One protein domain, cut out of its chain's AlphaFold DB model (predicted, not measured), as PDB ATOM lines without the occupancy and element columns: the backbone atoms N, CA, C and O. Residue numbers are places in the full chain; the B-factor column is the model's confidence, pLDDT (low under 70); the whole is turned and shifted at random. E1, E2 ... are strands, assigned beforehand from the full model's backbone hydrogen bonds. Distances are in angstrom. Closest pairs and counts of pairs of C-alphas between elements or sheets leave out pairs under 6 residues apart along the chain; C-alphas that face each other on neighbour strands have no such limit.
ATOM      1  N   ILE A  13       1.362   9.714  87.834       97.88
ATOM      2  CA  ILE A  13       0.171  10.403  88.330       97.88
ATOM      3  C   ILE A  13      -0.450   9.597  89.467       97.88
ATOM      4  O   ILE A  13      -0.576   8.374  89.361       97.88
ATOM      5  N   GLU A  14      -0.798  10.292  90.545       98.19
ATOM      6  CA  GLU A  14      -1.468   9.699  91.698       98.19
ATOM      7  C   GLU A  14      -2.914   9.322  91.351       98.19
ATOM      8  O   GLU A  14      -3.612  10.061  90.649       98.19
ATOM      9  N   ILE A  15      -3.354   8.154  91.813       98.19
ATOM     10  CA  ILE A  15      -4.715   7.651  91.635       98.19
ATOM     11  C   ILE A  15      -5.265   7.051  92.928       98.19
ATOM     12  O   ILE A  15      -4.503   6.627  93.789       98.19
ATOM     13  N   ASP A  16      -6.592   6.953  92.997       97.88
ATOM     14  CA  ASP A  16      -7.329   6.125  93.959       97.88
ATOM     15  C   ASP A  16      -7.838   4.874  93.222       97.88
ATOM     16  O   ASP A  16      -8.635   4.986  92.278       97.88
ATOM     17  N   LEU A  17      -7.382   3.677  93.608       94.31
ATOM     18  CA  LEU A  17      -7.741   2.426  92.917       94.31
ATOM     19  C   LEU A  17      -9.223   2.065  93.078       94.31
ATOM     20  O   LEU A  17      -9.780   1.334  92.240       94.31
ATOM     21  N   ASN A  18      -9.863   2.577  94.131       96.00
ATOM     22  CA  ASN A  18     -11.277   2.369  94.425       96.00
ATOM     23  C   ASN A  18     -12.173   3.337  93.645       96.00
ATOM     24  O   ASN A  18     -13.383   3.112  93.532       96.00
ATOM     25  N   SER A  19     -11.593   4.380  93.053       97.00
ATOM     26  CA  SER A  19     -12.314   5.352  92.246       97.00
ATOM     27  C   SER A  19     -12.392   4.900  90.790       97.00
ATOM     28  O   SER A  19     -11.399   4.849  90.060       97.00
ATOM     29  N   ARG A  20     -13.603   4.551  90.340       97.56
ATOM     30  CA  ARG A  20     -13.882   4.198  88.942       97.56
ATOM     31  C   ARG A  20     -15.181   4.826  88.474       97.56
ATOM     32  O   ARG A  20     -16.180   4.830  89.192       97.56
ATOM     33  N   ASP A  21     -15.172   5.340  87.251       97.50
ATOM     34  CA  ASP A  21     -16.380   5.836  86.605       97.50
ATOM     35  C   ASP A  21     -17.255   4.689  86.060       97.50
ATOM     36  O   ASP A  21     -16.908   3.506  86.120       97.50
ATOM     37  N   ALA A  22     -18.408   5.041  85.485       97.75
ATOM     38  CA  ALA A  22     -19.338   4.073  84.899       97.75
ATOM     39  C   ALA A  22     -18.761   3.290  83.699       97.75
ATOM     40  O   ALA A  22     -19.333   2.278  83.300       97.75
ATOM     41  N   LEU A  23     -17.652   3.753  83.115       97.44
ATOM     42  CA  LEU A  23     -16.934   3.092  82.024       97.44
ATOM     43  C   LEU A  23     -15.719   2.294  82.530       97.44
ATOM     44  O   LEU A  23     -14.992   1.722  81.721       97.44
ATOM     45  N   GLY A  24     -15.500   2.240  83.849       97.19
ATOM     46  CA  GLY A  24     -14.380   1.544  84.478       97.19
ATOM     47  C   GLY A  24     -13.051   2.300  84.423       97.19
ATOM     48  O   GLY A  24     -12.016   1.693  84.691       97.19
ATOM     49  N   ARG A  25     -13.060   3.593  84.080       98.31
ATOM     50  CA  ARG A  25     -11.869   4.454  84.035       98.31
ATOM     51  C   ARG A  25     -11.594   5.044  85.411       98.31
ATOM     52  O   ARG A  25     -12.528   5.415  86.120       98.31
ATOM     53  N   THR A  26     -10.323   5.197  85.748       98.44
ATOM     54  CA  THR A  26      -9.893   5.793  87.017       98.44
ATOM     55  C   THR A  26      -9.660   7.293  86.831       98.44
ATOM     56  O   THR A  26      -8.836   7.666  85.989       98.44
ATOM     57  N   PRO A  27     -10.392   8.169  87.543       98.44
ATOM     58  CA  PRO A  27     -10.139   9.601  87.514       98.44
ATOM     59  C   PRO A  27      -8.878   9.938  88.319       98.44
ATOM     60  O   PRO A  27      -8.648   9.382  89.388       98.44
ATOM     61  N   ALA A  28      -8.091  10.879  87.811       98.38
ATOM     62  CA  ALA A  28      -6.859  11.351  88.429       98.38
ATOM     63  C   ALA A  28      -6.722  12.863  88.223       98.38
ATOM     64  O   ALA A  28      -6.959  13.351  87.112       98.38
ATOM     65  N   TYR A  29      -6.357  13.632  89.249       98.44
ATOM     66  CA  TYR A  29      -6.190  15.076  89.078       98.44
ATOM     67  C   TYR A  29      -4.876  15.379  88.363       98.44
ATOM     68  O   TYR A  29      -3.815  14.868  88.707       98.44
ATOM     69  N   LEU A  30      -4.920  16.276  87.375       98.00
ATOM     70  CA  LEU A  30      -3.720  16.673  86.630       98.00
ATOM     71  C   LEU A  30      -2.672  17.372  87.507       98.00
ATOM     72  O   LEU A  30      -1.506  17.415  87.131       98.00
ATOM     73  N   ALA A  31      -3.087  17.947  88.638       97.81
ATOM     74  CA  ALA A  31      -2.185  18.595  89.588       97.81
ATOM     75  C   ALA A  31      -1.251  17.599  90.298       97.81
ATOM     76  O   ALA A  31      -0.178  18.006  90.734       97.81
ATOM     77  N   ASP A  32      -1.635  16.320  90.352       97.94
ATOM     78  CA  ASP A  32      -0.872  15.252  91.006       97.94
ATOM     79  C   ASP A  32       0.086  14.546  90.029       97.94
ATOM     80  O   ASP A  32       0.790  13.600  90.385       97.94
ATOM     81  N   ALA A  33       0.118  14.990  88.771       97.38
ATOM     82  CA  ALA A  33       1.052  14.494  87.778       97.38
ATOM     83  C   ALA A  33       2.428  15.160  87.923       97.38
ATOM     84  O   ALA A  33       2.537  16.382  88.031       97.38
ATOM     85  N   ASP A  34       3.502  14.377  87.798       96.06
ATOM     86  CA  ASP A  34       4.883  14.891  87.787       96.06
ATOM     87  C   ASP A  34       5.310  15.490  86.428       96.06
ATOM     88  O   ASP A  34       6.473  15.853  86.216       96.06
ATOM     89  N   GLY A  35       4.363  15.632  85.496       95.00
ATOM     90  CA  GLY A  35       4.609  16.134  84.155       95.00
ATOM     91  C   GLY A  35       3.339  16.414  83.358       95.00
ATOM     92  O   GLY A  35       2.214  16.200  83.801       95.00
ATOM     93  N   HIS A  36       3.530  16.922  82.141       95.31
ATOM     94  CA  HIS A  36       2.427  17.200  81.229       95.31
ATOM     95  C   HIS A  36       1.839  15.898  80.673       95.31
ATOM     96  O   HIS A  36       2.568  15.077  80.118       95.31
ATOM     97  N   ILE A  37       0.514  15.776  80.733       95.81
ATOM     98  CA  ILE A  37      -0.237  14.618  80.251       95.81
ATOM     99  C   ILE A  37      -1.185  15.047  79.131       95.81
ATOM    100  O   ILE A  37      -1.902  16.039  79.253       95.81
ATOM    101  N   ALA A  38      -1.214  14.283  78.043       96.44
ATOM    102  CA  ALA A  38      -2.180  14.406  76.961       96.44
ATOM    103  C   ALA A  38      -2.961  13.100  76.748       96.44
ATOM    104  O   ALA A  38      -2.541  12.014  77.146       96.44
ATOM    105  N   VAL A  39      -4.109  13.197  76.075       97.62
ATOM    106  CA  VAL A  39      -4.879  12.019  75.653       97.62
ATOM    107  C   VAL A  39      -4.018  11.122  74.759       97.62
ATOM    108  O   VAL A  39      -3.389  11.594  73.814       97.62
ATOM    109  N   GLY A  40      -4.021   9.821  75.046       96.31
ATOM    110  CA  GLY A  40      -3.217   8.810  74.363       96.31
ATOM    111  C   GLY A  40      -1.827   8.589  74.964       96.31
ATOM    112  O   GLY A  40      -1.170   7.617  74.583       96.31
ATOM    113  N   ASP A  41      -1.389   9.426  75.909       96.00
ATOM    114  CA  ASP A  41      -0.129   9.193  76.610       96.00
ATOM    115  C   ASP A  41      -0.203   7.926  77.471       96.00
ATOM    116  O   ASP A  41      -1.245   7.572  78.035       96.00
ATOM    117  N   VAL A  42       0.943   7.249  77.567       96.00
ATOM    118  CA  VAL A  42       1.164   6.144  78.501       96.00
ATOM    119  C   VAL A  42       1.849   6.708  79.738       96.00
ATOM    120  O   VAL A  42       2.976   7.201  79.650       96.00
ATOM    121  N   VAL A  43       1.178   6.595  80.877       96.75
ATOM    122  CA  VAL A  43       1.632   7.092  82.180       96.75
ATOM    123  C   VAL A  43       1.785   5.934  83.164       96.75
ATOM    124  O   VAL A  43       1.345   4.813  82.898       96.75
ATOM    125  N   THR A  44       2.427   6.196  84.296       97.31
ATOM    126  CA  THR A  44       2.435   5.294  85.449       97.31
ATOM    127  C   THR A  44       1.422   5.820  86.458       97.31
ATOM    128  O   THR A  44       1.659   6.847  87.088       97.31
ATOM    129  N   ALA A  45       0.290   5.137  86.586       97.44
ATOM    130  CA  ALA A  45      -0.661   5.416  87.650       97.44
ATOM    131  C   ALA A  45      -0.150   4.757  88.937       97.44
ATOM    132  O   ALA A  45       0.230   3.585  88.889       97.44
ATOM    133  N   PHE A  46      -0.094   5.490  90.046       97.44
ATOM    134  CA  PHE A  46       0.361   4.959  91.333       97.44
ATOM    135  C   PHE A  46      -0.593   5.359  92.461       97.44
ATOM    136  O   PHE A  46      -1.140   6.457  92.429       97.44
ATOM    137  N   GLU A  47      -0.769   4.487  93.448       96.56
ATOM    138  CA  GLU A  47      -1.503   4.783  94.679       96.56
ATOM    139  C   GLU A  47      -0.529   4.683  95.863       96.56
ATOM    140  O   GLU A  47       0.046   3.615  96.093       96.56
ATOM    141  N   PRO A  48      -0.281   5.784  96.594       93.81
ATOM    142  CA  PRO A  48       0.732   5.814  97.642       93.81
ATOM    143  C   PRO A  48       0.325   5.032  98.893       93.81
ATOM    144  O   PRO A  48       1.205   4.622  99.643       93.81
ATOM    145  N   GLU A  49      -0.974   4.841  99.137       93.62
ATOM    146  CA  GLU A  49      -1.472   4.145 100.330       93.62
ATOM    147  C   GLU A  49      -1.204   2.640 100.273       93.62
ATOM    148  O   GLU A  49      -0.740   2.061 101.254       93.62
ATOM    149  N   ASP A  50      -1.444   2.036  99.109       94.50
ATOM    150  CA  ASP A  50      -1.220   0.610  98.867       94.50
ATOM    151  C   ASP A  50       0.180   0.317  98.304       94.50
ATOM    152  O   ASP A  50       0.542  -0.843  98.117       94.50
ATOM    153  N   GLU A  51       0.986   1.358  98.055       95.00
ATOM    154  CA  GLU A  51       2.323   1.266  97.458       95.00
ATOM    155  C   GLU A  51       2.318   0.444  96.161       95.00
ATOM    156  O   GLU A  51       3.178  -0.407  95.947       95.00
ATOM    157  N   VAL A  52       1.352   0.691  95.273       96.31
ATOM    158  CA  VAL A  52       1.242  -0.009  93.984       96.31
ATOM    159  C   VAL A  52       1.244   0.952  92.807       96.31
ATOM    160  O   VAL A  52       0.803   2.097  92.892       96.31
ATOM    161  N   ALA A  53       1.715   0.460  91.664       96.94
ATOM    162  CA  ALA A  53       1.676   1.177  90.403       96.94
ATOM    163  C   ALA A  53       1.335   0.261  89.227       96.94
ATOM    164  O   ALA A  53       1.637  -0.931  89.208       96.94
ATOM    165  N   ALA A  54       0.731   0.844  88.196       96.75
ATOM    166  CA  ALA A  54       0.438   0.177  86.937       96.75
ATOM    167  C   ALA A  54       0.611   1.139  85.755       96.75
ATOM    168  O   ALA A  54       0.395   2.349  85.876       96.75
ATOM    169  N   PRO A  55       0.979   0.629  84.567       96.81
ATOM    170  CA  PRO A  55       0.888   1.423  83.357       96.81
ATOM    171  C   PRO A  55      -0.582   1.733  83.050       96.81
ATOM    172  O   PRO A  55      -1.446   0.863  83.149       96.81
ATOM    173  N   ALA A  56      -0.851   2.960  82.623       97.38
ATOM    174  CA  ALA A  56      -2.184   3.399  82.239       97.38
ATOM    175  C   ALA A  56      -2.147   4.215  80.947       97.38
ATOM    176  O   ALA A  56      -1.133   4.832  80.610       97.38
ATOM    177  N   VAL A  57      -3.263   4.216  80.219       97.62
ATOM    178  CA  VAL A  57      -3.456   5.047  79.026       97.62
ATOM    179  C   VAL A  57      -4.471   6.134  79.326       97.62
ATOM    180  O   VAL A  57      -5.575   5.857  79.790       97.62
ATOM    181  N   VAL A  58      -4.130   7.375  79.002       98.00
ATOM    182  CA  VAL A  58      -5.028   8.518  79.177       98.00
ATOM    183  C   VAL A  58      -6.097   8.479  78.089       98.00
ATOM    184  O   VAL A  58      -5.790   8.631  76.906       98.00
ATOM    185  N   LYS A  59      -7.361   8.271  78.460       98.31
ATOM    186  CA  LYS A  59      -8.476   8.204  77.499       98.31
ATOM    187  C   LYS A  59      -9.131   9.551  77.264       98.31
ATOM    188  O   LYS A  59      -9.606   9.815  76.166       98.31
ATOM    189  N   GLU A  60      -9.170  10.381  78.294       98.38
ATOM    190  CA  GLU A  60      -9.848  11.669  78.274       98.38
ATOM    191  C   GLU A  60      -9.180  12.608  79.274       98.38
ATOM    192  O   GLU A  60      -8.685  12.166  80.311       98.38
ATOM    193  N   VAL A  61      -9.170  13.901  78.958       98.25
ATOM    194  CA  VAL A  61      -8.760  14.959  79.879       98.25
ATOM    195  C   VAL A  61      -9.839  16.031  79.857       98.25
ATOM    196  O   VAL A  61     -10.086  16.636  78.816       98.25
ATOM    197  N   ALA A  62     -10.488  16.258  80.994       97.88
ATOM    198  CA  ALA A  62     -11.568  17.226  81.118       97.88
ATOM    199  C   ALA A  62     -11.584  17.835  82.523       97.88
ATOM    200  O   ALA A  62     -11.388  17.139  83.512       97.88
ATOM    201  N   HIS A  63     -11.830  19.144  82.617       97.38
ATOM    202  CA  HIS A  63     -12.003  19.854  83.895       97.38
ATOM    203  C   HIS A  63     -10.856  19.666  84.913       97.38
ATOM    204  O   HIS A  63     -11.092  19.662  86.115       97.38
ATOM    205  N   GLY A  64      -9.613  19.507  84.446       97.75
ATOM    206  CA  GLY A  64      -8.462  19.275  85.330       97.75
ATOM    207  C   GLY A  64      -8.312  17.830  85.820       97.75
ATOM    208  O   GLY A  64      -7.466  17.569  86.671       97.75
ATOM    209  N   VAL A  65      -9.099  16.901  85.272       98.44
ATOM    210  CA  VAL A  65      -9.073  15.468  85.584       98.44
ATOM    211  C   VAL A  65      -8.689  14.685  84.330       98.44
ATOM    212  O   VAL A  65      -9.230  14.916  83.246       98.44
ATOM    213  N   ALA A  66      -7.750  13.755  84.471       98.44
ATOM    214  CA  ALA A  66      -7.460  12.723  83.489       98.44
ATOM    215  C   ALA A  66      -8.258  11.458  83.823       98.44
ATOM    216  O   ALA A  66      -8.288  11.021  84.969       98.44
ATOM    217  N   TYR A  67      -8.878  10.848  82.816       98.56
ATOM    218  CA  TYR A  67      -9.552   9.559  82.947       98.56
ATOM    219  C   TYR A  67      -8.666   8.480  82.343       98.56
ATOM    220  O   TYR A  67      -8.406   8.465  81.132       98.56
ATOM    221  N   LEU A  68      -8.186   7.595  83.206       98.38
ATOM    222  CA  LEU A  68      -7.155   6.620  82.901       98.38
ATOM    223  C   LEU A  68      -7.760   5.233  82.697       98.38
ATOM    224  O   LEU A  68      -8.634   4.793  83.441       98.38
ATOM    225  N   ASP A  69      -7.264   4.533  81.689       98.31
ATOM    226  CA  ASP A  69      -7.472   3.102  81.493       98.31
ATOM    227  C   ASP A  69      -6.242   2.379  82.038       98.31
ATOM    228  O   ASP A  69      -5.191   2.342  81.392       98.31
ATOM    229  N   VAL A  70      -6.354   1.931  83.286       97.81
ATOM    230  CA  VAL A  70      -5.268   1.312  84.049       97.81
ATOM    231  C   VAL A  70      -5.165  -0.166  83.680       97.81
ATOM    232  O   VAL A  70      -6.157  -0.896  83.699       97.81
ATOM    233  N   ASP A  71      -3.958  -0.635  83.368       97.56
ATOM    234  CA  ASP A  71      -3.704  -2.049  83.091       97.56
ATOM    235  C   ASP A  71      -3.562  -2.830  84.406       97.56
ATOM    236  O   ASP A  71      -2.462  -3.088  84.898       97.56
ATOM    237  N   TRP A  72      -4.703  -3.213  84.982       96.12
ATOM    238  CA  TRP A  72      -4.791  -3.936  86.257       96.12
ATOM    239  C   TRP A  72      -4.036  -5.269  86.271       96.12
ATOM    240  O   TRP A  72      -3.651  -5.748  87.332       96.12
ATOM    241  N   GLN A  73      -3.800  -5.879  85.105       97.12
ATOM    242  CA  GLN A  73      -3.030  -7.123  85.004       97.12
ATOM    243  C   GLN A  73      -1.527  -6.902  85.207       97.12
ATOM    244  O   GLN A  73      -0.781  -7.868  85.373       97.12
TER     245      GLN A  73
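This is residues 13 to 73 of the 155 residues of an uncharacterized protein of Streptomyces sp. BK387 (UniProt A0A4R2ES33). One sheet of four strands curls round like part of a small barrel, and the gap between its edge strands E1 and E2 is partly filled by residues 13 to 14, which pair with E2. The long strand E3 bends sharply as it follows the curl, while the long link of residues 30 to 41 swings round the outside from E1 to E2. The printed part has 61 residues, with no named helix and the strands E1, E2, E3 and E4 along the chain; the sheet's order is E1, E4, E3, E2, antiparallel throughout. The class is all strand, though under half of the residues, 27 of 61, are in named elements. The whole is compact and rounded, with a radius of gyration of the C-alphas of 10.2 A and spans of 26 by 26 by 18 A.

The printed part begins at Ile 13, its C-alpha at (0.171, 10.403, 88.330), and residues 13 to 25 hold no named element. E1, residues 26 to 29, begins with C-alpha 26 at (-9.893, 5.793, 87.017) and is 10.2 A long from first to last C-alpha. After residues 30 to 41 comes E2, residues 42 to 47, 16.5 A long. E3, residues 52 to 62, is the longest strand by residues and measures 25.0 A. E4, residues 65 to 70, is 14.7 A long and ends with C-alpha 70 at (-5.268, 1.312, 84.049).

Residues 13 to 14 pair in parallel with residues 45 to 46 of E2. E1 is an edge strand, antiparallel to E4 at 143 degrees between their directions; N 28 and O 66, 2.9 A apart, are within hydrogen-bond range. E2, the other edge strand, is apart from E1. E2 and E3 form an antiparallel hairpin at 119 degrees, with N 45 and O 54 within hydrogen-bond range at 2.9 A. E3 bends by 78 degrees at Lys 59. E3 and E4 form a second antiparallel hairpin at 132 degrees; N 67 and O 60, 2.8 A apart, are within hydrogen-bond range. E2, E3 and E4 make a meander, each strand the antiparallel neighbour of the one before. With E1 before them, the antiparallel neighbour of the fourth strand E4, they make a Greek key.

The sheet is strongly twisted and curled: from edge to edge its strands' lines turn by 92 degrees and the way across it by 100 degrees. The two C-alphas farthest apart are those of His 63 and Gln 73, at 28.5 A. The link from E1 to E2 is long, with 12 residues; those from E2 to E3 and from E3 to E4 are tight. The printed part has no cut. The mean pLDDT of the printed part is 97.1, and no printed residue is under 70.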